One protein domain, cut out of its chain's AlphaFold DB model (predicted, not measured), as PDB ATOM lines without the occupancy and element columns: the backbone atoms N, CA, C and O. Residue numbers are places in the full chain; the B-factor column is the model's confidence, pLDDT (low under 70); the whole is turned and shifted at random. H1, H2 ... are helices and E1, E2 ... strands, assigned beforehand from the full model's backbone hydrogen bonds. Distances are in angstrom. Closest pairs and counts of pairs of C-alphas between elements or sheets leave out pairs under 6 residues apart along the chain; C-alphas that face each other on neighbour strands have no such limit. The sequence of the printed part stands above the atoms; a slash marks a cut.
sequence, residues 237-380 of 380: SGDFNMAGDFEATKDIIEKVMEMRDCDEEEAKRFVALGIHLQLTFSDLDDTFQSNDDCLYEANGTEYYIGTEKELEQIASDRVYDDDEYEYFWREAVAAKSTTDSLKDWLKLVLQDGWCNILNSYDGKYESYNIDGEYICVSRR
ATOM      1  N   SER A 237     111.182 -30.242 -18.684       90.56
ATOM      2  CA  SER A 237     110.986 -29.722 -20.042       90.56
ATOM      3  C   SER A 237     110.939 -28.195 -20.024       90.56
ATOM      4  O   SER A 237     110.118 -27.608 -19.331       90.56
ATOM      5  N   GLY A 238     111.775 -27.557 -20.843       88.12
ATOM      6  CA  GLY A 238     111.868 -26.100 -20.878       88.12
ATOM      7  C   GLY A 238     112.796 -25.513 -19.816       88.12
ATOM      8  O   GLY A 238     112.833 -24.294 -19.707       88.12
ATOM      9  N   ASP A 239     113.570 -26.329 -19.099       93.56
ATOM     10  CA  ASP A 239     114.627 -25.862 -18.199       93.56
ATOM     11  C   ASP A 239     115.604 -24.889 -18.890       93.56
ATOM     12  O   ASP A 239     115.808 -24.928 -20.112       93.56
ATOM     13  N   PHE A 240     116.181 -23.970 -18.119       94.31
ATOM     14  CA  PHE A 240     117.094 -22.946 -18.626       94.31
ATOM     15  C   PHE A 240     118.117 -22.539 -17.565       94.31
ATOM     16  O   PHE A 240     117.866 -22.639 -16.370       94.31
ATOM     17  N   ASN A 241     119.289 -22.089 -18.018       94.38
ATOM     18  CA  ASN A 241     120.400 -21.702 -17.154       94.38
ATOM     19  C   ASN A 241     120.378 -20.190 -16.889       94.38
ATOM     20  O   ASN A 241     120.434 -19.424 -17.849       94.38
ATOM     21  N   MET A 242     120.324 -19.784 -15.618       95.50
ATOM     22  CA  MET A 242     120.355 -18.381 -15.183       95.50
ATOM     23  C   MET A 242     121.770 -17.891 -14.825       95.50
ATOM     24  O   MET A 242     121.933 -16.789 -14.313       95.50
ATOM     25  N   ALA A 243     122.810 -18.685 -15.094       91.19
ATOM     26  CA  ALA A 243     124.203 -18.288 -14.915       91.19
ATOM     27  C   ALA A 243     124.732 -17.371 -16.039       91.19
ATOM     28  O   ALA A 243     124.274 -17.418 -17.183       91.19
ATOM     29  N   GLY A 244     125.787 -16.612 -15.736       90.75
ATOM     30  CA  GLY A 244     126.481 -15.712 -16.656       90.75
ATOM     31  C   GLY A 244     125.700 -14.428 -16.945       90.75
ATOM     32  O   GLY A 244     125.050 -13.874 -16.062       90.75
ATOM     33  N   ASP A 245     125.766 -13.967 -18.195       88.31
ATOM     34  CA  ASP A 245     125.108 -12.745 -18.682       88.31
ATOM     35  C   ASP A 245     123.614 -12.982 -19.003       88.31
ATOM     36  O   ASP A 245     123.137 -12.672 -20.096       88.31
ATOM     37  N   PHE A 246     122.874 -13.613 -18.089       92.88
ATOM     38  CA  PHE A 246     121.464 -13.951 -18.293       92.88
ATOM     39  C   PHE A 246     120.572 -12.696 -18.308       92.88
ATOM     40  O   PHE A 246     120.610 -11.884 -17.385       92.88
ATOM     41  N   GLU A 247     119.725 -12.554 -19.334       91.94
ATOM     42  CA  GLU A 247     118.766 -11.448 -19.453       91.94
ATOM     43  C   GLU A 247     117.362 -11.873 -18.992       91.94
ATOM     44  O   GLU A 247     116.677 -12.669 -19.641       91.94
ATOM     45  N   ALA A 248     116.905 -11.298 -17.880       92.75
ATOM     46  CA  ALA A 248     115.581 -11.543 -17.320       92.75
ATOM     47  C   ALA A 248     114.504 -10.698 -18.026       92.75
ATOM     48  O   ALA A 248     114.184  -9.583 -17.616       92.75
ATOM     49  N   THR A 249     113.964 -11.233 -19.121       95.06
ATOM     50  CA  THR A 249     112.894 -10.605 -19.918       95.06
ATOM     51  C   THR A 249     111.500 -11.006 -19.437       95.06
ATOM     52  O   THR A 249     111.339 -12.042 -18.793       95.06
ATOM     53  N   LYS A 250     110.471 -10.246 -19.831       95.62
ATOM     54  CA  LYS A 250     109.067 -10.595 -19.581       95.62
ATOM     55  C   LYS A 250     108.694 -12.033 -19.965       95.62
ATOM     56  O   LYS A 250     108.031 -12.713 -19.192       95.62
ATOM     57  N   ASP A 251     109.163 -12.516 -21.118       95.31
ATOM     58  CA  ASP A 251     108.886 -13.881 -21.588       95.31
ATOM     59  C   ASP A 251     109.449 -14.945 -20.624       95.31
ATOM     60  O   ASP A 251     108.854 -16.007 -20.449       95.31
ATOM     61  N   ILE A 252     110.588 -14.665 -19.973       95.50
ATOM     62  CA  ILE A 252     111.152 -15.541 -18.935       95.50
ATOM     63  C   ILE A 252     110.271 -15.530 -17.688       95.50
ATOM     64  O   ILE A 252     110.035 -16.593 -17.123       95.50
ATOM     65  N   ILE A 253     109.766 -14.365 -17.276       97.00
ATOM     66  CA  ILE A 253     108.882 -14.258 -16.107       97.00
ATOM     67  C   ILE A 253     107.579 -15.019 -16.352       97.00
ATOM     68  O   ILE A 253     107.219 -15.868 -15.543       97.00
ATOM     69  N   GLU A 254     106.931 -14.808 -17.501       96.94
ATOM     70  CA  GLU A 254     105.711 -15.533 -17.886       96.94
ATOM     71  C   GLU A 254     105.948 -17.055 -17.918       96.94
ATOM     72  O   GLU A 254     105.111 -17.834 -17.460       96.94
ATOM     73  N   LYS A 255     107.127 -17.487 -18.379       96.31
ATOM     74  CA  LYS A 255     107.529 -18.896 -18.368       96.31
ATOM     75  C   LYS A 255     107.744 -19.446 -16.953       96.31
ATOM     76  O   LYS A 255     107.323 -20.566 -16.685       96.31
ATOM     77  N   VAL A 256     108.386 -18.698 -16.053       96.94
ATOM     78  CA  VAL A 256     108.564 -19.109 -14.647       96.94
ATOM     79  C   VAL A 256     107.216 -19.222 -13.947       96.94
ATOM     80  O   VAL A 256     106.984 -20.222 -13.278       96.94
ATOM     81  N   MET A 257     106.312 -18.264 -14.168       97.31
ATOM     82  CA  MET A 257     104.945 -18.309 -13.637       97.31
ATOM     83  C   MET A 257     104.208 -19.577 -14.081       97.31
ATOM     84  O   MET A 257     103.570 -20.229 -13.263       97.31
ATOM     85  N   GLU A 258     104.318 -19.963 -15.359       96.00
ATOM     86  CA  GLU A 258     103.709 -21.199 -15.869       96.00
ATOM     87  C   GLU A 258     104.364 -22.457 -15.278       96.00
ATOM     88  O   GLU A 258     103.666 -23.400 -14.912       96.00
ATOM     89  N   MET A 259     105.697 -22.486 -15.189       95.19
ATOM     90  CA  MET A 259     106.434 -23.658 -14.710       95.19
ATOM     91  C   MET A 259     106.276 -23.886 -13.199       95.19
ATOM     92  O   MET A 259     106.194 -25.043 -12.789       95.19
ATOM     93  N   ARG A 260     106.220 -22.817 -12.391       94.50
ATOM     94  CA  ARG A 260     106.083 -22.875 -10.922       94.50
ATOM     95  C   ARG A 260     104.652 -22.750 -10.407       94.50
ATOM     96  O   ARG A 260     104.437 -23.004  -9.227       94.50
ATOM     97  N   ASP A 261     103.698 -22.370 -11.255       94.81
ATOM     98  CA  ASP A 261     102.337 -21.997 -10.837       94.81
ATOM     99  C   ASP A 261     102.356 -20.908  -9.744       94.81
ATOM    100  O   ASP A 261     101.794 -21.063  -8.660       94.81
ATOM    101  N   CYS A 262     103.060 -19.805 -10.025       95.81
ATOM    102  CA  CYS A 262     103.242 -18.684  -9.101       95.81
ATOM    103  C   CYS A 262     102.836 -17.341  -9.724       95.81
ATOM    104  O   CYS A 262     102.612 -17.225 -10.935       95.81
ATOM    105  N   ASP A 263     102.737 -16.302  -8.892       96.75
ATOM    106  CA  ASP A 263     102.497 -14.944  -9.375       96.75
ATOM    107  C   ASP A 263     103.768 -14.287  -9.948       96.75
ATOM    108  O   ASP A 263     104.871 -14.841  -9.920       96.75
ATOM    109  N   GLU A 264     103.594 -13.102 -10.537       96.94
ATOM    110  CA  GLU A 264     104.684 -12.348 -11.166       96.94
ATOM    111  C   GLU A 264     105.747 -11.907 -10.143       96.94
ATOM    112  O   GLU A 264     106.929 -11.824 -10.473       96.94
ATOM    113  N   GLU A 265     105.336 -11.637  -8.903       95.75
ATOM    114  CA  GLU A 265     106.208 -11.143  -7.839       95.75
ATOM    115  C   GLU A 265     107.153 -12.256  -7.366       95.75
ATOM    116  O   GLU A 265     108.373 -12.072  -7.357       95.75
ATOM    117  N   GLU A 266     106.619 -13.446  -7.073       96.44
ATOM    118  CA  GLU A 266     107.418 -14.636  -6.773       96.44
ATOM    119  C   GLU A 266     108.312 -15.012  -7.960       96.44
ATOM    120  O   GLU A 266     109.499 -15.274  -7.768       96.44
ATOM    121  N   ALA A 267     107.801 -14.964  -9.196       97.56
ATOM    122  CA  ALA A 267     108.588 -15.292 -10.385       97.56
ATOM    123  C   ALA A 267     109.803 -14.365 -10.557       97.56
ATOM    124  O   ALA A 267     110.908 -14.828 -10.853       97.56
ATOM    125  N   LYS A 268     109.640 -13.056 -10.325       97.88
ATOM    126  CA  LYS A 268     110.751 -12.096 -10.370       97.88
ATOM    127  C   LYS A 268     111.806 -12.388  -9.306       97.88
ATOM    128  O   LYS A 268     113.002 -12.360  -9.602       97.88
ATOM    129  N   ARG A 269     111.373 -12.700  -8.083       97.88
ATOM    130  CA  ARG A 269     112.258 -13.050  -6.960       97.88
ATOM    131  C   ARG A 269     112.991 -14.368  -7.200       97.88
ATOM    132  O   ARG A 269     114.193 -14.451  -6.951       97.88
ATOM    133  N   PHE A 270     112.301 -15.356  -7.766       97.94
ATOM    134  CA  PHE A 270     112.885 -16.621  -8.198       97.94
ATOM    135  C   PHE A 270     114.005 -16.397  -9.218       97.94
ATOM    136  O   PHE A 270     115.121 -16.878  -9.030       97.94
ATOM    137  N   VAL A 271     113.746 -15.610 -10.270       97.69
ATOM    138  CA  VAL A 271     114.757 -15.318 -11.299       97.69
ATOM    139  C   VAL A 271     115.931 -14.531 -10.720       97.69
ATOM    140  O   VAL A 271     117.079 -14.860 -11.014       97.69
ATOM    141  N   ALA A 272     115.677 -13.541  -9.858       97.75
ATOM    142  CA  ALA A 272     116.736 -12.794  -9.181       97.75
ATOM    143  C   ALA A 272     117.659 -13.721  -8.371       97.75
ATOM    144  O   ALA A 272     118.882 -13.628  -8.493       97.75
ATOM    145  N   LEU A 273     117.095 -14.664  -7.605       97.12
ATOM    146  CA  LEU A 273     117.895 -15.635  -6.854       97.12
ATOM    147  C   LEU A 273     118.623 -16.624  -7.767       97.12
ATOM    148  O   LEU A 273     119.766 -16.984  -7.496       97.12
ATOM    149  N   GLY A 274     117.997 -17.045  -8.864       96.75
ATOM    150  CA  GLY A 274     118.612 -17.933  -9.847       96.75
ATOM    151  C   GLY A 274     119.853 -17.332 -10.495       96.75
ATOM    152  O   GLY A 274     120.872 -18.016 -10.614       96.75
ATOM    153  N   ILE A 275     119.795 -16.041 -10.832       96.69
ATOM    154  CA  ILE A 275     120.954 -15.276 -11.306       96.69
ATOM    155  C   ILE A 275     121.994 -15.157 -10.188       96.69
ATOM    156  O   ILE A 275     123.162 -15.469 -10.412       96.69
ATOM    157  N   HIS A 276     121.586 -14.778  -8.975       95.12
ATOM    158  CA  HIS A 276     122.496 -14.636  -7.833       95.12
ATOM    159  C   HIS A 276     123.286 -15.921  -7.541       95.12
ATOM    160  O   HIS A 276     124.500 -15.897  -7.345       95.12
ATOM    161  N   LEU A 277     122.607 -17.068  -7.560       92.62
ATOM    162  CA  LEU A 277     123.205 -18.367  -7.256       92.62
ATOM    163  C   LEU A 277     123.847 -19.050  -8.470       92.62
ATOM    164  O   LEU A 277     124.563 -20.040  -8.276       92.62
ATOM    165  N   GLN A 278     123.642 -18.507  -9.676       93.56
ATOM    166  CA  GLN A 278     124.135 -19.031 -10.953       93.56
ATOM    167  C   GLN A 278     123.614 -20.451 -11.234       93.56
ATOM    168  O   GLN A 278     124.383 -21.360 -11.556       93.56
ATOM    169  N   LEU A 279     122.304 -20.650 -11.068       93.81
ATOM    170  CA  LEU A 279     121.648 -21.958 -11.159       93.81
ATOM    171  C   LEU A 279     120.784 -22.100 -12.412       93.81
ATOM    172  O   LEU A 279     120.388 -21.127 -13.053       93.81
ATOM    173  N   THR A 280     120.464 -23.346 -12.757       95.31
ATOM    174  CA  THR A 280     119.353 -23.621 -13.673       95.31
ATOM    175  C   THR A 280     118.017 -23.409 -12.966       95.31
ATOM    176  O   THR A 280     117.961 -23.374 -11.734       95.31
ATOM    177  N   PHE A 281     116.937 -23.274 -13.739       96.62
ATOM    178  CA  PHE A 281     115.583 -23.241 -13.188       96.62
ATOM    179  C   PHE A 281     115.358 -24.461 -12.294       96.62
ATOM    180  O   PHE A 281     115.035 -24.297 -11.125       96.62
ATOM    181  N   SER A 282     115.618 -25.666 -12.804       95.50
ATOM    182  CA  SER A 282     115.307 -26.908 -12.084       95.50
ATOM    183  C   SER A 282     116.161 -27.097 -10.828       95.50
ATOM    184  O   SER A 282     115.671 -27.597  -9.822       95.50
ATOM    185  N   ASP A 283     117.430 -26.672 -10.860       94.56
ATOM    186  CA  ASP A 283     118.306 -26.739  -9.684       94.56
ATOM    187  C   ASP A 283     117.859 -25.800  -8.557       94.56
ATOM    188  O   ASP A 283     118.103 -26.101  -7.389       94.56
ATOM    189  N   LEU A 284     117.255 -24.655  -8.894       96.25
ATOM    190  CA  LEU A 284     116.705 -23.732  -7.905       96.25
ATOM    191  C   LEU A 284     115.317 -24.178  -7.428       96.25
ATOM    192  O   LEU A 284     115.040 -24.153  -6.231       96.25
ATOM    193  N   ASP A 285     114.468 -24.589  -8.369       95.94
ATOM    194  CA  ASP A 285     113.062 -24.930  -8.153       95.94
ATOM    195  C   ASP A 285     112.866 -25.994  -7.074       95.94
ATOM    196  O   ASP A 285     111.993 -25.847  -6.224       95.94
ATOM    197  N   ASP A 286     113.752 -26.993  -7.053       92.00
ATOM    198  CA  ASP A 286     113.722 -28.124  -6.121       92.00
ATOM    199  C   ASP A 286     113.737 -27.719  -4.635       92.00
ATOM    200  O   ASP A 286     113.206 -28.442  -3.793       92.00
ATOM    201  N   THR A 287     114.312 -26.557  -4.298       93.69
ATOM    202  CA  THR A 287     114.447 -26.103  -2.899       93.69
ATOM    203  C   THR A 287     113.890 -24.710  -2.627       93.69
ATOM    204  O   THR A 287     113.858 -24.301  -1.470       93.69
ATOM    205  N   PHE A 288     113.470 -23.969  -3.656       96.19
ATOM    206  CA  PHE A 288     112.993 -22.600  -3.485       96.19
ATOM    207  C   PHE A 288     111.611 -22.568  -2.834       96.19
ATOM    208  O   PHE A 288     110.613 -22.993  -3.431       96.19
ATOM    209  N   GLN A 289     111.551 -21.976  -1.643       94.88
ATOM    210  CA  GLN A 289     110.330 -21.798  -0.862       94.88
ATOM    211  C   GLN A 289     110.259 -20.398  -0.243       94.88
ATOM    212  O   GLN A 289     111.284 -19.809   0.102       94.88
ATOM    213  N   SER A 290     109.047 -19.866  -0.094       93.88
ATOM    214  CA  SER A 290     108.793 -18.640   0.672       93.88
ATOM    215  C   SER A 290     108.575 -18.994   2.144       93.88
ATOM    216  O   SER A 290     107.720 -19.823   2.463       93.88
ATOM    217  N   ASN A 291     109.352 -18.367   3.029       89.38
ATOM    218  CA  ASN A 291     109.255 -18.535   4.480       89.38
ATOM    219  C   ASN A 291     108.446 -17.400   5.132       89.38
ATOM    220  O   ASN A 291     107.778 -17.638   6.137       89.38
ATOM    221  N   ASP A 292     108.513 -16.184   4.578       87.50
ATOM    222  CA  ASP A 292     107.797 -14.992   5.056       87.50
ATOM    223  C   ASP A 292     107.818 -13.878   3.983       87.50
ATOM    224  O   ASP A 292     108.324 -14.076   2.872       87.50
ATOM    225  N   ASP A 293     107.317 -12.688   4.324       89.50
ATOM    226  CA  ASP A 293     107.382 -11.487   3.486       89.50
ATOM    227  C   ASP A 293     108.823 -11.191   3.041       89.50
ATOM    228  O   ASP A 293     109.719 -10.915   3.841       89.50
ATOM    229  N   CYS A 294     109.046 -11.249   1.726       94.69
ATOM    230  CA  CYS A 294     110.361 -11.112   1.092       94.69
ATOM    231  C   CYS A 294     111.438 -12.093   1.595       94.69
ATOM    232  O   CYS A 294     112.597 -11.920   1.230       94.69
ATOM    233  N   LEU A 295     111.111 -13.107   2.402       95.69
ATOM    234  CA  LEU A 295     112.071 -14.067   2.938       95.69
ATOM    235  C   LEU A 295     111.889 -15.418   2.251       95.69
ATOM    236  O   LEU A 295     110.836 -16.049   2.346       95.69
ATOM    237  N   TYR A 296     112.943 -15.871   1.586       96.12
ATOM    238  CA  TYR A 296     112.953 -17.101   0.809       96.12
ATOM    239  C   TYR A 296     114.094 -17.993   1.252       96.12
ATOM    240  O   TYR A 296     115.147 -17.516   1.663       96.12
ATOM    241  N   GLU A 297     113.909 -19.293   1.118       94.69
ATOM    242  CA  GLU A 297     114.954 -20.277   1.339       94.69
ATOM    243  C   GLU A 297     115.235 -21.010   0.036       94.69
ATOM    244  O   GLU A 297     114.317 -21.365  -0.700       94.69
ATOM    245  N   ALA A 298     116.517 -21.218  -0.249       94.38
ATOM    246  CA  ALA A 298     116.966 -22.097  -1.314       94.38
ATOM    247  C   ALA A 298     118.293 -22.739  -0.917       94.38
ATOM    248  O   ALA A 298     119.181 -22.086  -0.361       94.38
ATOM    249  N   ASN A 299     118.450 -24.022  -1.235       91.25
ATOM    250  CA  ASN A 299     119.636 -24.814  -0.926       91.25
ATOM    251  C   ASN A 299     120.101 -24.714   0.547       91.25
ATOM    252  O   ASN A 299     121.307 -24.637   0.821       91.25
ATOM    253  N   GLY A 300     119.152 -24.665   1.488       89.25
ATOM    254  CA  GLY A 300     119.414 -24.582   2.929       89.25
ATOM    255  C   GLY A 300     119.952 -23.239   3.418       89.25
ATOM    256  O   GLY A 300     120.597 -23.184   4.464       89.25
ATOM    257  N   THR A 301     119.784 -22.165   2.645       90.50
ATOM    258  CA  THR A 301     120.148 -20.800   3.048       90.50
ATOM    259  C   THR A 301     118.963 -19.865   2.848       90.50
ATOM    260  O   THR A 301     118.268 -19.950   1.837       90.50
ATOM    261  N   GLU A 302     118.752 -18.971   3.811       93.50
ATOM    262  CA  GLU A 302     117.712 -17.947   3.756       93.50
ATOM    263  C   GLU A 302     118.221 -16.653   3.100       93.50
ATOM    264  O   GLU A 302     119.359 -16.219   3.310       93.50
ATOM    265  N   TYR A 303     117.346 -16.023   2.321       94.56
ATOM    266  CA  TYR A 303     117.598 -14.818   1.547       94.56
ATOM    267  C   TYR A 303     116.430 -13.847   1.682       94.56
ATOM    268  O   TYR A 303     115.274 -14.214   1.468       94.56
ATOM    269  N   TYR A 304     116.741 -12.584   1.952       96.31
ATOM    270  CA  TYR A 304     115.811 -11.493   1.704       96.31
ATOM    271  C   TYR A 304     115.844 -11.120   0.223       96.31
ATOM    272  O   TYR A 304     116.904 -10.786  -0.314       96.31
ATOM    273  N   ILE A 305     114.683 -11.188  -0.428       97.69
ATOM    274  CA  ILE A 305     114.499 -10.943  -1.855       97.69
ATOM    275  C   ILE A 305     113.290 -10.042  -2.072       97.69
ATOM    276  O   ILE A 305     112.149 -10.434  -1.832       97.69
ATOM    277  N   GLY A 306     113.533  -8.840  -2.575       97.38
ATOM    278  CA  GLY A 306     112.480  -7.857  -2.801       97.38
ATOM    279  C   GLY A 306     113.017  -6.574  -3.405       97.38
ATOM    280  O   GLY A 306     114.215  -6.426  -3.649       97.38
ATOM    281  N   THR A 307     112.126  -5.628  -3.663       97.25
ATOM    282  CA  THR A 307     112.522  -4.272  -4.038       97.25
ATOM    283  C   THR A 307     113.192  -3.573  -2.853       97.25
ATOM    284  O   THR A 307     112.921  -3.879  -1.692       97.25
ATOM    285  N   GLU A 308     114.030  -2.572  -3.127       95.38
ATOM    286  CA  GLU A 308     114.704  -1.799  -2.073       95.38
ATOM    287  C   GLU A 308     113.713  -1.232  -1.039       95.38
ATOM    288  O   GLU A 308     113.966  -1.295   0.158       95.38
ATOM    289  N   LYS A 309     112.535  -0.778  -1.484       95.69
ATOM    290  CA  LYS A 309     111.491  -0.229  -0.602       95.69
ATOM    291  C   LYS A 309     110.870  -1.269   0.326       95.69
ATOM    292  O   LYS A 309     110.557  -0.945   1.467       95.69
ATOM    293  N   GLU A 310     110.643  -2.485  -0.166       96.56
ATOM    294  CA  GLU A 310     110.106  -3.577   0.653       96.56
ATOM    295  C   GLU A 310     111.101  -3.943   1.754       96.56
ATOM    296  O   GLU A 310     110.735  -4.030   2.924       96.56
ATOM    297  N   LEU A 311     112.380  -4.061   1.395       96.19
ATOM    298  CA  LEU A 311     113.435  -4.412   2.341       96.19
ATOM    299  C   LEU A 311     113.719  -3.280   3.344       96.19
ATOM    300  O   LEU A 311     113.953  -3.552   4.520       96.19
ATOM    301  N   GLU A 312     113.628  -2.011   2.930       95.12
ATOM    302  CA  GLU A 312     113.652  -0.854   3.840       95.12
ATOM    303  C   GLU A 312     112.506  -0.885   4.854       95.12
ATOM    304  O   GLU A 312     112.719  -0.572   6.028       95.12
ATOM    305  N   GLN A 313     111.305  -1.278   4.425       95.25
ATOM    306  CA  GLN A 313     110.152  -1.385   5.312       95.25
ATOM    307  C   GLN A 313     110.343  -2.513   6.332       95.25
ATOM    308  O   GLN A 313     110.188  -2.271   7.526       95.25
ATOM    309  N   ILE A 314     110.780  -3.698   5.895       94.56
ATOM    310  CA  ILE A 314     111.062  -4.833   6.789       94.56
ATOM    311  C   ILE A 314     112.163  -4.475   7.797       94.56
ATOM    312  O   ILE A 314     112.044  -4.759   8.990       94.56
ATOM    313  N   ALA A 315     113.230  -3.809   7.345       93.88
ATOM    314  CA  ALA A 315     114.290  -3.332   8.229       93.88
ATOM    315  C   ALA A 315     113.774  -2.303   9.244       93.88
ATOM    316  O   ALA A 315     114.134  -2.367  10.420       93.88
ATOM    317  N   SER A 316     112.919  -1.373   8.809       93.56
ATOM    318  CA  SER A 316     112.266  -0.404   9.690       93.56
ATOM    319  C   SER A 316     111.436  -1.103  10.761       93.56
ATOM    320  O   SER A 316     111.610  -0.809  11.944       93.56
ATOM    321  N   ASP A 317     110.577  -2.042  10.371       92.88
ATOM    322  CA  ASP A 317     109.709  -2.762  11.303       92.88
ATOM    323  C   ASP A 317     110.547  -3.550  12.319       92.88
ATOM    324  O   ASP A 317     110.340  -3.412  13.523       92.88
ATOM    325  N   ARG A 318     111.610  -4.237  11.876       91.31
ATOM    326  CA  ARG A 318     112.552  -4.925  12.775       91.31
ATOM    327  C   ARG A 318     113.203  -3.978  13.787       91.31
ATOM    328  O   ARG A 318     113.262  -4.301  14.966       91.31
ATOM    329  N   VAL A 319     113.688  -2.815  13.353       91.75
ATOM    330  CA  VAL A 319     114.361  -1.847  14.240       91.75
ATOM    331  C   VAL A 319     113.400  -1.229  15.261       91.75
ATOM    332  O   VAL A 319     113.817  -0.913  16.377       91.75
ATOM    333  N   TYR A 320     112.138  -1.007  14.889       90.69
ATOM    334  CA  TYR A 320     111.156  -0.365  15.765       90.69
ATOM    335  C   TYR A 320     110.395  -1.338  16.671       90.69
ATOM    336  O   TYR A 320     109.962  -0.905  17.743       90.69
ATOM    337  N   ASP A 321     110.267  -2.607  16.280       91.12
ATOM    338  CA  ASP A 321     109.490  -3.611  17.015       91.12
ATOM    339  C   ASP A 321     110.356  -4.578  17.847       91.12
ATOM    340  O   ASP A 321     109.822  -5.279  18.709       91.12
ATOM    341  N   ASP A 322     111.678  -4.620  17.633       88.31
ATOM    342  CA  ASP A 322     112.598  -5.470  18.398       88.31
ATOM    343  C   ASP A 322     113.186  -4.737  19.622       88.31
ATOM    344  O   ASP A 322     113.979  -3.792  19.514       88.31
ATOM    345  N   ASP A 323     112.820  -5.219  20.816       87.88
ATOM    346  CA  ASP A 323     113.276  -4.710  22.116       87.88
ATOM    347  C   ASP A 323     114.816  -4.733  22.271       87.88
ATOM    348  O   ASP A 323     115.373  -4.011  23.110       87.88
ATOM    349  N   GLU A 324     115.537  -5.534  21.476       90.12
ATOM    350  CA  GLU A 324     117.001  -5.598  21.507       90.12
ATOM    351  C   GLU A 324     117.649  -4.259  21.111       90.12
ATOM    352  O   GLU A 324     118.655  -3.848  21.703       90.12
ATOM    353  N   TYR A 325     117.038  -3.494  20.200       90.38
ATOM    354  CA  TYR A 325     117.560  -2.178  19.821       90.38
ATOM    355  C   TYR A 325     117.439  -1.147  20.946       90.38
ATOM    356  O   TYR A 325     118.301  -0.271  21.076       90.38
ATOM    357  N   GLU A 326     116.428  -1.261  21.815       92.44
ATOM    358  CA  GLU A 326     116.375  -0.442  23.027       92.44
ATOM    359  C   GLU A 326     117.535  -0.795  23.968       92.44
ATOM    360  O   GLU A 326     118.163   0.101  24.546       92.44
ATOM    361  N   TYR A 327     117.849  -2.084  24.114       92.75
ATOM    362  CA  TYR A 327     118.996  -2.524  24.900       92.75
ATOM    363  C   TYR A 327     120.313  -1.960  24.342       92.75
ATOM    364  O   TYR A 327     121.067  -1.330  25.092       92.75
ATOM    365  N   PHE A 328     120.561  -2.084  23.034       92.50
ATOM    366  CA  PHE A 328     121.761  -1.529  22.397       92.50
ATOM    367  C   PHE A 328     121.863  -0.012  22.544       92.50
ATOM    368  O   PHE A 328     122.942   0.509  22.844       92.50
ATOM    369  N   TRP A 329     120.747   0.707  22.419       94.75
ATOM    370  CA  TRP A 329     120.714   2.143  22.674       94.75
ATOM    371  C   TRP A 329     121.107   2.478  24.122       94.75
ATOM    372  O   TRP A 329     121.926   3.373  24.346       94.75
ATOM    373  N   ARG A 330     120.586   1.749  25.121       94.25
ATOM    374  CA  ARG A 330     120.942   1.961  26.539       94.25
ATOM    375  C   ARG A 330     122.434   1.737  26.793       94.25
ATOM    376  O   ARG A 330     123.049   2.546  27.491       94.25
ATOM    377  N   GLU A 331     123.021   0.697  26.204       96.19
ATOM    378  CA  GLU A 331     124.464   0.436  26.284       96.19
ATOM    379  C   GLU A 331     125.277   1.545  25.595       96.19
ATOM    380  O   GLU A 331     126.258   2.037  26.160       96.19
ATOM    381  N   ALA A 332     124.841   2.027  24.427       92.88
ATOM    382  CA  ALA A 332     125.486   3.134  23.722       92.88
ATOM    383  C   ALA A 332     125.442   4.447  24.529       92.88
ATOM    384  O   ALA A 332     126.440   5.176  24.584       92.88
ATOM    385  N   VAL A 333     124.327   4.738  25.207       94.62
ATOM    386  CA  VAL A 333     124.205   5.878  26.131       94.62
ATOM    387  C   VAL A 333     125.135   5.706  27.335       94.62
ATOM    388  O   VAL A 333     125.852   6.642  27.698       94.62
ATOM    389  N   ALA A 334     125.176   4.515  27.942       94.75
ATOM    390  CA  ALA A 334     126.052   4.223  29.078       94.75
ATOM    391  C   ALA A 334     127.542   4.361  28.715       94.75
ATOM    392  O   ALA A 334     128.330   4.907  29.496       94.75
ATOM    393  N   ALA A 335     127.911   3.946  27.502       95.56
ATOM    394  CA  ALA A 335     129.245   4.104  26.932       95.56
ATOM    395  C   ALA A 335     129.565   5.547  26.492       95.56
ATOM    396  O   ALA A 335     130.716   5.845  26.176       95.56
ATOM    397  N   LYS A 336     128.579   6.459  26.522       94.56
ATOM    398  CA  LYS A 336     128.664   7.844  26.017       94.56
ATOM    399  C   LYS A 336     128.956   7.926  24.513       94.56
ATOM    400  O   LYS A 336     129.536   8.910  24.056       94.56
ATOM    401  N   SER A 337     128.548   6.907  23.762       90.88
ATOM    402  CA  SER A 337     128.697   6.830  22.305       90.88
ATOM    403  C   SER A 337     127.582   7.573  21.557       90.88
ATOM    404  O   SER A 337     127.760   7.921  20.396       90.88
ATOM    405  N   THR A 338     126.450   7.852  22.213       91.25
ATOM    406  CA  THR A 338     125.369   8.704  21.693       91.25
ATOM    407  C   THR A 338     124.750   9.547  22.812       91.25
ATOM    408  O   THR A 338     124.798   9.181  23.990       91.25
ATOM    409  N   THR A 339     124.168  10.687  22.440       93.00
ATOM    410  CA  THR A 339     123.301  11.512  23.300       93.00
ATOM    411  C   THR A 339     121.874  11.613  22.759       93.00
ATOM    412  O   THR A 339     121.070  12.376  23.296       93.00
ATOM    413  N   ASP A 340     121.574  10.888  21.684       94.38
ATOM    414  CA  ASP A 340     120.300  10.968  20.986       94.38
ATOM    415  C   ASP A 340     119.200  10.242  21.763       94.38
ATOM    416  O   ASP A 340     119.442   9.299  22.527       94.38
ATOM    417  N   SER A 341     117.958  10.685  21.558       95.31
ATOM    418  CA  SER A 341     116.796   9.935  22.035       95.31
ATOM    419  C   SER A 341     116.741   8.570  21.341       95.31
ATOM    420  O   SER A 341     117.198   8.465  20.205       95.31
ATOM    421  N   LEU A 342     116.141   7.547  21.967       92.94
ATOM    422  CA  LEU A 342     115.962   6.229  21.333       92.94
ATOM    423  C   LEU A 342     115.388   6.376  19.918       92.94
ATOM    424  O   LEU A 342     115.959   5.879  18.959       92.94
ATOM    425  N   LYS A 343     114.319   7.163  19.760       92.50
ATOM    426  CA  LYS A 343     113.670   7.378  18.463       92.50
ATOM    427  C   LYS A 343     114.598   7.982  17.407       92.50
ATOM    428  O   LYS A 343     114.474   7.633  16.236       92.50
ATOM    429  N   ASP A 344     115.456   8.927  17.784       93.12
ATOM    430  CA  ASP A 344     116.381   9.556  16.837       93.12
ATOM    431  C   ASP A 344     117.585   8.657  16.552       93.12
ATOM    432  O   ASP A 344     118.022   8.589  15.409       93.12
ATOM    433  N   TRP A 345     118.038   7.894  17.547       93.31
ATOM    434  CA  TRP A 345     119.077   6.884  17.382       93.31
ATOM    435  C   TRP A 345     118.646   5.762  16.428       93.31
ATOM    436  O   TRP A 345     119.386   5.439  15.507       93.31
ATOM    437  N   LEU A 346     117.419   5.243  16.554       92.12
ATOM    438  CA  LEU A 346     116.882   4.229  15.633       92.12
ATOM    439  C   LEU A 346     116.824   4.730  14.179       92.12
ATOM    440  O   LEU A 346     117.101   3.976  13.252       92.12
ATOM    441  N   LYS A 347     116.538   6.021  13.954       90.94
ATOM    442  CA  LYS A 347     116.609   6.599  12.599       90.94
ATOM    443  C   LYS A 347     118.033   6.615  12.054       90.94
ATOM    444  O   LYS A 347     118.194   6.480  10.850       90.94
ATOM    445  N   LEU A 348     119.038   6.833  12.905       90.19
ATOM    446  CA  LEU A 348     120.442   6.776  12.491       90.19
ATOM    447  C   LEU A 348     120.840   5.347  12.120       90.19
ATOM    448  O   LEU A 348     121.476   5.165  11.093       90.19
ATOM    449  N   VAL A 349     120.392   4.346  12.884       88.00
ATOM    450  CA  VAL A 349     120.600   2.927  12.541       88.00
ATOM    451  C   VAL A 349     120.043   2.612  11.148       88.00
ATOM    452  O   VAL A 349     120.719   1.983  10.343       88.00
ATOM    453  N   LEU A 350     118.846   3.110  10.825       88.94
ATOM    454  CA  LEU A 350     118.235   2.920   9.504       88.94
ATOM    455  C   LEU A 350     118.937   3.694   8.373       88.94
ATOM    456  O   LEU A 350     118.837   3.296   7.215       88.94
ATOM    457  N   GLN A 351     119.655   4.784   8.673       86.88
ATOM    458  CA  GLN A 351     120.398   5.545   7.655       86.88
ATOM    459  C   GLN A 351     121.582   4.772   7.074       86.88
ATOM    460  O   GLN A 351     121.978   5.051   5.943       86.88
ATOM    461  N   ASP A 352     122.106   3.791   7.809       81.69
ATOM    462  CA  ASP A 352     123.184   2.919   7.338       81.69
ATOM    463  C   ASP A 352     122.685   1.853   6.337       81.69
ATOM    464  O   ASP A 352     123.473   1.044   5.843       81.69
ATOM    465  N   GLY A 353     121.391   1.884   5.997       87.06
ATOM    466  CA  GLY A 353     120.748   1.039   4.997       87.06
ATOM    467  C   GLY A 353     120.128  -0.231   5.580       87.06
ATOM    468  O   GLY A 353     120.533  -0.735   6.627       87.06
ATOM    469  N   TRP A 354     119.147  -0.782   4.863       92.75
ATOM    470  CA  TRP A 354     118.398  -1.973   5.281       92.75
ATOM    471  C   TRP A 354     119.272  -3.230   5.398       92.75
ATOM    472  O   TRP A 354     119.021  -4.090   6.240       92.75
ATOM    473  N   CYS A 355     120.323  -3.346   4.580       91.19
ATOM    474  CA  CYS A 355     121.111  -4.574   4.493       91.19
ATOM    475  C   CYS A 355     121.855  -4.887   5.796       91.19
ATOM    476  O   CYS A 355     121.843  -6.030   6.224       91.19
ATOM    477  N   ASN A 356     122.413  -3.890   6.487       87.38
ATOM    478  CA  ASN A 356     123.102  -4.108   7.768       87.38
ATOM    479  C   ASN A 356     122.166  -4.576   8.897       87.38
ATOM    480  O   ASN A 356     122.631  -5.075   9.917       87.38
ATOM    481  N   ILE A 357     120.857  -4.370   8.732       90.25
ATOM    482  CA  ILE A 357     119.824  -4.759   9.696       90.25
ATOM    483  C   ILE A 357     119.314  -6.173   9.401       90.25
ATOM    484  O   ILE A 357     119.028  -6.931  10.327       90.25
ATOM    485  N   LEU A 358     119.167  -6.511   8.117       90.75
ATOM    486  CA  LEU A 358     118.572  -7.773   7.677       90.75
ATOM    487  C   LEU A 358     119.592  -8.888   7.412       90.75
ATOM    488  O   LEU A 358     119.236 -10.056   7.536       90.75
ATOM    489  N   ASN A 359     120.829  -8.545   7.050       88.19
ATOM    490  CA  ASN A 359     121.899  -9.494   6.750       88.19
ATOM    491  C   ASN A 359     122.720  -9.785   8.016       88.19
ATOM    492  O   ASN A 359     123.403  -8.908   8.547       88.19
ATOM    493  N   SER A 360     122.688 -11.032   8.466       80.25
ATOM    494  CA  SER A 360     123.425 -11.547   9.630       80.25
ATOM    495  C   SER A 360     124.752 -12.205   9.234       80.25
ATOM    496  O   SER A 360     125.357 -12.913  10.040       80.25
ATOM    497  N   TYR A 361     125.198 -11.999   7.993       78.75
ATOM    498  CA  TYR A 361     126.351 -12.659   7.397       78.75
ATOM    499  C   TYR A 361     127.498 -11.683   7.100       78.75
ATOM    500  O   TYR A 361     128.371 -11.477   7.945       78.75
ATOM    501  N   ASP A 362     127.530 -11.083   5.910       80.31
ATOM    502  CA  ASP A 362     128.624 -10.226   5.436       80.31
ATOM    503  C   ASP A 362     128.214  -8.763   5.201       80.31
ATOM    504  O   ASP A 362     129.048  -7.946   4.797       80.31
ATOM    505  N   GLY A 363     126.946  -8.435   5.463       83.56
ATOM    506  CA  GLY A 363     126.381  -7.099   5.298       83.56
ATOM    507  C   GLY A 363     126.221  -6.661   3.841       83.56
ATOM    508  O   GLY A 363     126.092  -5.462   3.592       83.56
ATOM    509  N   LYS A 364     126.254  -7.583   2.868       88.56
ATOM    510  CA  LYS A 364     126.163  -7.254   1.438       88.56
ATOM    511  C   LYS A 364     124.886  -7.763   0.787       88.56
ATOM    512  O   LYS A 364     124.314  -8.776   1.176       88.56
ATOM    513  N   TYR A 365     124.494  -7.067  -0.270       93.69
ATOM    514  CA  TYR A 365     123.429  -7.471  -1.172       93.69
ATOM    515  C   TYR A 365     123.837  -7.177  -2.613       93.69
ATOM    516  O   TYR A 365     124.697  -6.330  -2.872       93.69
ATOM    517  N   GLU A 366     123.187  -7.855  -3.548       95.56
ATOM    518  CA  GLU A 366     123.262  -7.545  -4.974       95.56
ATOM    519  C   GLU A 366     121.876  -7.164  -5.495       95.56
ATOM    520  O   GLU A 366     120.859  -7.474  -4.876       95.56
ATOM    521  N   SER A 367     121.827  -6.439  -6.613       96.25
ATOM    522  CA  SER A 367     120.579  -6.007  -7.240       96.25
ATOM    523  C   SER A 367     120.571  -6.389  -8.712       96.25
ATOM    524  O   SER A 367     121.546  -6.148  -9.428       96.25
ATOM    525  N   TYR A 368     119.461  -6.966  -9.159       96.69
ATOM    526  CA  TYR A 368     119.291  -7.506 -10.501       96.69
ATOM    527  C   TYR A 368     118.116  -6.828 -11.194       96.69
ATOM    528  O   TYR A 368     117.064  -6.632 -10.590       96.69
ATOM    529  N   ASN A 369     118.296  -6.472 -12.466       95.94
ATOM    530  CA  ASN A 369     117.228  -5.922 -13.295       95.94
ATOM    531  C   ASN A 369     116.411  -7.068 -13.902       95.94
ATOM    532  O   ASN A 369     116.900  -7.785 -14.777       95.94
ATOM    533  N   ILE A 370     115.181  -7.220 -13.425       96.62
ATOM    534  CA  ILE A 370     114.232  -8.262 -13.792       96.62
ATOM    535  C   ILE A 370     113.024  -7.588 -14.449       96.62
ATOM    536  O   ILE A 370     112.232  -6.926 -13.784       96.62
ATOM    537  N   ASP A 371     112.908  -7.712 -15.771       93.88
ATOM    538  CA  ASP A 371     111.859  -7.067 -16.576       93.88
ATOM    539  C   ASP A 371     111.686  -5.552 -16.306       93.88
ATOM    540  O   ASP A 371     110.583  -5.013 -16.231       93.88
ATOM    541  N   GLY A 372     112.801  -4.831 -16.137       92.00
ATOM    542  CA  GLY A 372     112.806  -3.384 -15.897       92.00
ATOM    543  C   GLY A 372     112.646  -2.967 -14.431       92.00
ATOM    544  O   GLY A 372     112.717  -1.770 -14.141       92.00
ATOM    545  N   GLU A 373     112.468  -3.917 -13.514       96.12
ATOM    546  CA  GLU A 373     112.398  -3.701 -12.070       96.12
ATOM    547  C   GLU A 373     113.664  -4.214 -11.377       96.12
ATOM    548  O   GLU A 373     114.194  -5.264 -11.726       96.12
ATOM    549  N   TYR A 374     114.179  -3.472 -10.395       96.94
ATOM    550  CA  TYR A 374     115.366  -3.885  -9.648       96.94
ATOM    551  C   TYR A 374     114.966  -4.669  -8.400       96.94
ATOM    552  O   TYR A 374     114.323  -4.123  -7.502       96.94
ATOM    553  N   ILE A 375     115.388  -5.932  -8.340       98.06
ATOM    554  CA  ILE A 375     115.173  -6.834  -7.208       98.06
ATOM    555  C   ILE A 375     116.502  -7.033  -6.484       98.06
ATOM    556  O   ILE A 375     117.505  -7.415  -7.089       98.06
ATOM    557  N   CYS A 376     116.516  -6.742  -5.190       97.56
ATOM    558  CA  CYS A 376     117.648  -6.949  -4.302       97.56
ATOM    559  C   CYS A 376     117.629  -8.375  -3.746       97.56
ATOM    560  O   CYS A 376     116.567  -8.883  -3.397       97.56
ATOM    561  N   VAL A 377     118.805  -8.993  -3.629       96.75
ATOM    562  CA  VAL A 377     119.022 -10.294  -2.986       96.75
ATOM    563  C   VAL A 377     120.094 -10.117  -1.918       96.75
ATOM    564  O   VAL A 377     121.202  -9.666  -2.217       96.75
ATOM    565  N   SER A 378     119.772 -10.467  -0.676       94.31
ATOM    566  CA  SER A 378     120.704 -10.447   0.452       94.31
ATOM    567  C   SER A 378     120.581 -11.727   1.255       94.31
ATOM    568  O   SER A 378     119.472 -12.183   1.524       94.31
ATOM    569  N   ARG A 379     121.711 -12.308   1.651       90.12
ATOM    570  CA  ARG A 379     121.713 -13.459   2.556       90.12
ATOM    571  C   ARG A 379     121.259 -13.009   3.945       90.12
ATOM    572  O   ARG A 379     121.690 -11.955   4.412       90.12
ATOM    573  N   ARG A 380     120.395 -13.795   4.584       85.69
ATOM    574  CA  ARG A 380     119.963 -13.533   5.958       85.69
ATOM    575  C   ARG A 380     121.048 -13.849   6.976       85.69
ATOM    576  O   ARG A 380     121.846 -14.787   6.764       85.69
TER     577      ARG A 380
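This is residues 237 to 380 of the 380 residues of an uncharacterized protein of Bacteroides uniformis (UniProt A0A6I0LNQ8). A strongly twisted sheet of five strands curls round helix H2, and on the opposite side of the sheet H4, H5 and H6 make a helical arm that extends to one end of a rod. H1 packs across H2 at the other end of the rod, with short H3 near both, and short H7 packs on H4 and only grazes the sheet. The printed part has 144 residues, in the order H1 H2 H3 E1 E2 E3 H4 H5 H6 H7 E4 E5; the sheet's order is E1 E2 E3 E5 E4, antiparallel throughout, and the class is mixed, helices and strands. It is loose, with a radius of gyration of the C-alphas of 18.0 A and spans of 61 by 29 by 25 A.

After residues 237 to 249, with no named element, H1 (250 to 260) begins at C-alpha 250, (109.067, -10.595, -19.581). H2 (264 to 277) is 19.9 A long, and H3 is residues 281 to 285. E1 (289 to 292), E2 (295 to 298) and E3 (301 to 306) follow. H4 (308 to 321) is 19.9 A long, H5 (323 to 334) 17.1 A and H6 (342 to 351) 14.4 A. H7 (355 to 358), E4 (365 to 370) and E5 (373 to 379) come last; E5, 19.9 A long, ends at C-alpha 379, (121.713, -13.459, 2.556).

E1, E2 and E3 form a meander, each strand the antiparallel neighbour of the one before; N 291 and O 295 are 2.8 A apart, N 303 and O 296 2.7 A. E3 and E5 have N 304 and O 378 at 2.8 A; the hairpin E4 and E5 has N 377 and O 366 at 2.8 A. H2 and H4 are on opposite faces of the sheet, three layers with helices on both faces. The closest C-alphas of H2 and E4 are those of Ala 272 and Tyr 368, 6.0 A apart. H1 touches H2 about perpendicular, at 85 degrees, closest at the C-alphas of Val 256 and Ala 267, 5.7 A. H4 runs across the strands, at a height over the sheet of 11.6 A. With residues 315 to 320 alone it touches H6, at a shallow tilt of 25 degrees, opposite ways; the C-alphas of Val 319 and Leu 346 are closest, 6.7 A. H5 touches H6 with residues 325 to 329 alone, about perpendicular at 77 degrees, closest at the C-alphas of Trp 329 and Leu 342, 6.4 A. H7 touches H4, closest at the C-alphas of Ala 315 and Ile 357, 5.9 A, and only grazes the sheet. In H1 to H6 every O i to N i+4 pair is within hydrogen-bond range; H7 is too short for one.

The farthest C-alphas, of Ser 237 and Lys 336, are 62.0 A apart. The printed part has no cut and no long link; its mean pLDDT is 93.3, and no printed residue is under 70.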